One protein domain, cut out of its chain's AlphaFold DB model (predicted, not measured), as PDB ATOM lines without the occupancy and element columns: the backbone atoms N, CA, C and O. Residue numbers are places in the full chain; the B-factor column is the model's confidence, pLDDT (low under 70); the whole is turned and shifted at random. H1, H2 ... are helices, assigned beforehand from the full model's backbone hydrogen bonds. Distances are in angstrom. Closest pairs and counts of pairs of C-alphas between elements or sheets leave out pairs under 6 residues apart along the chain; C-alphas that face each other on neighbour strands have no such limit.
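What this domain is: This is residues 6 to 51 of the 66 residues of the protein "SpoIIE family protein phosphatase" of Bacteroidetes bacterium (UniProt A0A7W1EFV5). A looped stretch, residues 6 to 18, leads into two helices, H1 and H2, which lie side by side and run opposite ways; the loop is at the end away from their link. Within it, residues 10 to 11 pair with residues 16 to 17, antiparallel. The printed part has 46 residues with two named helices, H1 then H2, and no named strand, and its class is all helix. It is compact, with a radius of gyration of the C-alphas of 10.6 A, yet elongated, spanning 31 by 19 by 14 A.

How they stand to each other: H1, residues 19 to 29, and H2, residues 35 to 50, are close but not clearly touching; their closest C-alphas, of Met 26 and Leu 42, are 7.9 A apart. They run opposite ways at a shallow tilt of 34 degrees, only just short of steep. In H1 and H2 every O i to N i+4 pair is within hydrogen-bond range.

Where its parts are: H1 begins at C-alpha 19, (41.005, -28.373, 1.880), and is 16.0 A long from first to last C-alpha. H2, 22.4 A long, ends at C-alpha 50, (42.545, -38.389, 9.295).

The domain as a whole: The C-alphas of Ser 14 and Pro 34, the two farthest apart, are 31.7 A apart. The link from H1 to H2 is tight. The printed part has no cut, and no printed residue is under 70 in pLDDT.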
ATOM      1  N   PHE A   6      44.936 -27.985   9.583       97.31
ATOM      2  CA  PHE A   6      43.603 -28.615   9.526       97.31
ATOM      3  C   PHE A   6      43.168 -28.870   8.073       97.31
ATOM      4  O   PHE A   6      42.653 -29.933   7.725       97.31
ATOM      5  N   ALA A   7      43.354 -27.876   7.204       97.19
ATOM      6  CA  ALA A   7      42.976 -27.956   5.798       97.19
ATOM      7  C   ALA A   7      43.915 -28.871   4.996       97.19
ATOM      8  O   ALA A   7      43.473 -29.479   4.013       97.19
ATOM      9  N   ASP A   8      45.178 -28.967   5.401       97.75
ATOM     10  CA  ASP A   8      46.188 -29.802   4.758       97.75
ATOM     11  C   ASP A   8      46.171 -31.263   5.214       97.75
ATOM     12  O   ASP A   8      46.730 -32.109   4.513       97.75
ATOM     13  N   GLN A   9      45.441 -31.590   6.286       98.06
ATOM     14  CA  GLN A   9      45.262 -32.964   6.742       98.06
ATOM     15  C   GLN A   9      44.722 -33.873   5.628       98.06
ATOM     16  O   GLN A   9      43.626 -33.671   5.079       98.06
ATOM     17  N   PHE A  10      45.484 -34.925   5.332       98.00
ATOM     18  CA  PHE A  10      45.078 -36.009   4.446       98.00
ATOM     19  C   PHE A  10      44.135 -36.968   5.168       98.00
ATOM     20  O   PHE A  10      44.291 -37.220   6.363       98.00
ATOM     21  N   GLY A  11      43.150 -37.490   4.443       97.19
ATOM     22  CA  GLY A  11      42.103 -38.293   5.045       97.19
ATOM     23  C   GLY A  11      41.008 -38.751   4.091       97.19
ATOM     24  O   GLY A  11      41.069 -38.578   2.869       97.19
ATOM     25  N   GLY A  12      39.975 -39.333   4.689       94.56
ATOM     26  CA  GLY A  12      38.801 -39.847   4.008       94.56
ATOM     27  C   GLY A  12      39.074 -41.078   3.137       94.56
ATOM     28  O   GLY A  12      40.206 -41.550   3.035       94.56
ATOM     29  N   PRO A  13      38.038 -41.582   2.446       92.25
ATOM     30  CA  PRO A  13      38.108 -42.847   1.706       92.25
ATOM     31  C   PRO A  13      39.154 -42.882   0.586       92.25
ATOM     32  O   PRO A  13      39.555 -43.950   0.145       92.25
ATOM     33  N   SER A  14      39.571 -41.713   0.094       94.00
ATOM     34  CA  SER A  14      40.537 -41.586  -1.002       94.00
ATOM     35  C   SER A  14      41.864 -40.957  -0.572       94.00
ATOM     36  O   SER A  14      42.626 -40.559  -1.449       94.00
ATOM     37  N   GLY A  15      42.115 -40.787   0.734       95.19
ATOM     38  CA  GLY A  15      43.360 -40.203   1.245       95.19
ATOM     39  C   GLY A  15      43.657 -38.808   0.684       95.19
ATOM     40  O   GLY A  15      44.781 -38.524   0.290       95.19
ATOM     41  N   LYS A  16      42.646 -37.939   0.574       97.00
ATOM     42  CA  LYS A  16      42.786 -36.582   0.014       97.00
ATOM     43  C   LYS A  16      42.931 -35.547   1.128       97.00
ATOM     44  O   LYS A  16      42.476 -35.769   2.244       97.00
ATOM     45  N   LYS A  17      43.506 -34.383   0.812       97.31
ATOM     46  CA  LYS A  17      43.475 -33.215   1.708       97.31
ATOM     47  C   LYS A  17      42.035 -32.785   2.002       97.31
ATOM     48  O   LYS A  17      41.197 -32.821   1.095       97.31
ATOM     49  N   LEU A  18      41.768 -32.316   3.222       96.75
ATOM     50  CA  LEU A  18      40.455 -31.788   3.619       96.75
ATOM     51  C   LEU A  18      40.081 -30.525   2.825       96.75
ATOM     52  O   LEU A  18      38.942 -30.381   2.383       96.75
ATOM     53  N   LYS A  19      41.079 -29.672   2.564       96.50
ATOM     54  CA  LYS A  19      41.005 -28.373   1.880       96.50
ATOM     55  C   LYS A  19      40.201 -27.315   2.638       96.50
ATOM     56  O   LYS A  19      39.178 -27.573   3.267       96.50
ATOM     57  N   ARG A  20      40.611 -26.055   2.464       96.75
ATOM     58  CA  ARG A  20      39.997 -24.889   3.128       96.75
ATOM     59  C   ARG A  20      38.499 -24.739   2.848       96.75
ATOM     60  O   ARG A  20      37.766 -24.313   3.731       96.75
ATOM     61  N   LYS A  21      38.030 -25.110   1.647       96.56
ATOM     62  CA  LYS A  21      36.604 -25.022   1.283       96.56
ATOM     63  C   LYS A  21      35.724 -25.817   2.254       96.56
ATOM     64  O   LYS A  21      34.799 -25.249   2.820       96.56
ATOM     65  N   ARG A  22      36.072 -27.084   2.500       94.81
ATOM     66  CA  ARG A  22      35.306 -27.960   3.389       94.81
ATOM     67  C   ARG A  22      35.395 -27.521   4.848       94.81
ATOM     68  O   ARG A  22      34.386 -27.529   5.540       94.81
ATOM     69  N   LEU A  23      36.579 -27.097   5.303       96.88
ATOM     70  CA  LEU A  23      36.743 -26.532   6.647       96.88
ATOM     71  C   LEU A  23      35.818 -25.323   6.855       96.88
ATOM     72  O   LEU A  23      35.124 -25.241   7.861       96.88
ATOM     73  N   ASN A  24      35.754 -24.416   5.880       96.75
ATOM     74  CA  ASN A  24      34.895 -23.235   5.953       96.75
ATOM     75  C   ASN A  24      33.401 -23.573   5.924       96.75
ATOM     76  O   ASN A  24      32.624 -22.912   6.607       96.75
ATOM     77  N   GLU A  25      32.990 -24.572   5.143       97.25
ATOM     78  CA  GLU A  25      31.610 -25.079   5.145       97.25
ATOM     79  C   GLU A  25      31.246 -25.635   6.528       97.25
ATOM     80  O   GLU A  25      30.268 -25.189   7.122       97.25
ATOM     81  N   MET A  26      32.106 -26.473   7.113       95.75
ATOM     82  CA  MET A  26      31.904 -26.997   8.466       95.75
ATOM     83  C   MET A  26      31.831 -25.889   9.523       95.75
ATOM     84  O   MET A  26      30.974 -25.933  10.402       95.75
ATOM     85  N   LEU A  27      32.713 -24.887   9.468       96.56
ATOM     86  CA  LEU A  27      32.676 -23.770  10.416       96.56
ATOM     87  C   LEU A  27      31.351 -23.000  10.326       96.56
ATOM     88  O   LEU A  27      30.790 -22.638  11.354       96.56
ATOM     89  N   LYS A  28      30.827 -22.790   9.112       97.06
ATOM     90  CA  LYS A  28      29.532 -22.126   8.897       97.06
ATOM     91  C   LYS A  28      28.365 -22.957   9.421       97.06
ATOM     92  O   LYS A  28      27.506 -22.413  10.104       97.06
ATOM     93  N   GLU A  29      28.350 -24.254   9.130       96.81
ATOM     94  CA  GLU A  29      27.295 -25.176   9.574       96.81
ATOM     95  C   GLU A  29      27.198 -25.265  11.100       96.81
ATOM     96  O   GLU A  29      26.108 -25.405  11.646       96.81
ATOM     97  N   ASN A  30      28.333 -25.154  11.796       96.12
ATOM     98  CA  ASN A  30      28.396 -25.298  13.250       96.12
ATOM     99  C   ASN A  30      28.409 -23.954  13.999       96.12
ATOM    100  O   ASN A  30      28.442 -23.949  15.226       96.12
ATOM    101  N   ALA A  31      28.350 -22.813  13.302       95.81
ATOM    102  CA  ALA A  31      28.524 -21.487  13.904       95.81
ATOM    103  C   ALA A  31      27.481 -21.136  14.985       95.81
ATOM    104  O   ALA A  31      27.752 -20.314  15.860       95.81
ATOM    105  N   THR A  32      26.293 -21.745  14.936       96.19
ATOM    106  CA  THR A  32      25.201 -21.511  15.895       96.19
ATOM    107  C   THR A  32      25.317 -22.342  17.173       96.19
ATOM    108  O   THR A  32      24.636 -22.041  18.154       96.19
ATOM    109  N   LEU A  33      26.178 -23.363  17.191       97.19
ATOM    110  CA  LEU A  33      26.352 -24.241  18.344       97.19
ATOM    111  C   LEU A  33      27.109 -23.534  19.486       97.19
ATOM    112  O   LEU A  33      27.877 -22.596  19.238       97.19
ATOM    113  N   PRO A  34      26.948 -23.979  20.746       97.75
ATOM    114  CA  PRO A  34      27.857 -23.624  21.835       97.75
ATOM    115  C   PRO A  34      29.329 -23.859  21.456       97.75
ATOM    116  O   PRO A  34      29.648 -24.811  20.749       97.75
ATOM    117  N   LEU A  35      30.249 -23.013  21.939       96.81
ATOM    118  CA  LEU A  35      31.674 -23.097  21.564       96.81
ATOM    119  C   LEU A  35      32.307 -24.463  21.888       96.81
ATOM    120  O   LEU A  35      33.138 -24.943  21.118       96.81
ATOM    121  N   ASN A  36      31.904 -25.095  22.993       97.00
ATOM    122  CA  ASN A  36      32.374 -26.437  23.348       97.00
ATOM    123  C   ASN A  36      31.912 -27.480  22.320       97.00
ATOM    124  O   ASN A  36      32.730 -28.249  21.826       97.00
ATOM    125  N   ASP A  37      30.651 -27.420  21.899       97.94
ATOM    126  CA  ASP A  37      30.106 -28.324  20.885       97.94
ATOM    127  C   ASP A  37      30.785 -28.109  19.522       97.94
ATOM    128  O   ASP A  37      31.083 -29.069  18.811       97.94
ATOM    129  N   GLN A  38      31.098 -26.856  19.164       97.88
ATOM    130  CA  GLN A  38      31.884 -26.547  17.962       97.88
ATOM    131  C   GLN A  38      33.273 -27.186  18.023       97.88
ATOM    132  O   GLN A  38      33.703 -27.822  17.058       97.88
ATOM    133  N   LYS A  39      33.971 -27.042  19.158       97.12
ATOM    134  CA  LYS A  39      35.288 -27.647  19.387       97.12
ATOM    135  C   LYS A  39      35.220 -29.164  19.217       97.12
ATOM    136  O   LYS A  39      36.005 -29.719  18.447       97.12
ATOM    137  N   ASP A  40      34.274 -29.817  19.882       98.00
ATOM    138  CA  ASP A  40      34.145 -31.275  19.858       98.00
ATOM    139  C   ASP A  40      33.784 -31.782  18.460       98.00
ATOM    140  O   ASP A  40      34.330 -32.790  17.993       98.00
ATOM    141  N   LYS A  41      32.936 -31.044  17.733       97.69
ATOM    142  CA  LYS A  41      32.576 -31.366  16.351       97.69
ATOM    143  C   LYS A  41      33.764 -31.250  15.401       97.69
ATOM    144  O   LYS A  41      33.977 -32.150  14.583       97.69
ATOM    145  N   LEU A  42      34.540 -30.171  15.501       97.12
ATOM    146  CA  LEU A  42      35.741 -29.962  14.691       97.12
ATOM    147  C   LEU A  42      36.795 -31.033  14.980       97.12
ATOM    148  O   LEU A  42      37.312 -31.642  14.045       97.12
ATOM    149  N   HIS A  43      37.053 -31.310  16.259       97.19
ATOM    150  CA  HIS A  43      37.997 -32.333  16.702       97.19
ATOM    151  C   HIS A  43      37.607 -33.727  16.196       97.19
ATOM    152  O   HIS A  43      38.396 -34.399  15.534       97.19
ATOM    153  N   THR A  44      36.355 -34.132  16.424       97.62
ATOM    154  CA  THR A  44      35.840 -35.432  15.974       97.62
ATOM    155  C   THR A  44      35.899 -35.555  14.455       97.62
ATOM    156  O   THR A  44      36.289 -36.593  13.926       97.62
ATOM    157  N   THR A  45      35.559 -34.489  13.726       96.50
ATOM    158  CA  THR A  45      35.620 -34.510  12.261       96.50
ATOM    159  C   THR A  45      37.053 -34.625  11.752       96.50
ATOM    160  O   THR A  45      37.284 -35.366  10.801       96.50
ATOM    161  N   LEU A  46      38.017 -33.943  12.381       97.00
ATOM    162  CA  LEU A  46      39.429 -34.051  12.021       97.00
ATOM    163  C   LEU A  46      39.966 -35.466  12.260       97.00
ATOM    164  O   LEU A  46      40.579 -36.030  11.358       97.00
ATOM    165  N   ILE A  47      39.697 -36.054  13.432       97.19
ATOM    166  CA  ILE A  47      40.121 -37.425  13.760       97.19
ATOM    167  C   ILE A  47      39.508 -38.424  12.779       97.19
ATOM    168  O   ILE A  47      40.228 -39.236  12.204       97.19
ATOM    169  N   ASN A  48      38.199 -38.330  12.535       97.56
ATOM    170  CA  ASN A  48      37.507 -39.225  11.607       97.56
ATOM    171  C   ASN A  48      38.003 -39.054  10.170       97.56
ATOM    172  O   ASN A  48      38.092 -40.027   9.425       97.56
ATOM    173  N   TRP A  49      38.316 -37.822   9.767       97.38
ATOM    174  CA  TRP A  49      38.884 -37.557   8.454       97.38
ATOM    175  C   TRP A  49      40.272 -38.174   8.330       97.38
ATOM    176  O   TRP A  49      40.493 -38.960   7.413       97.38
ATOM    177  N   LYS A  50      41.180 -37.859   9.257       97.50
ATOM    178  CA  LYS A  50      42.545 -38.389   9.295       97.50
ATOM    179  C   LYS A  50      42.558 -39.920   9.308       97.50
ATOM    180  O   LYS A  50      43.349 -40.536   8.597       97.50
ATOM    181  N   GLY A  51      41.672 -40.532  10.093       96.94
ATOM    182  CA  GLY A  51      41.656 -41.974  10.308       96.94
ATOM    183  C   GLY A  51      43.024 -42.459  10.788       96.94
ATOM    184  O   GLY A  51      43.599 -41.902  11.724       96.94
TER     185      GLY A  51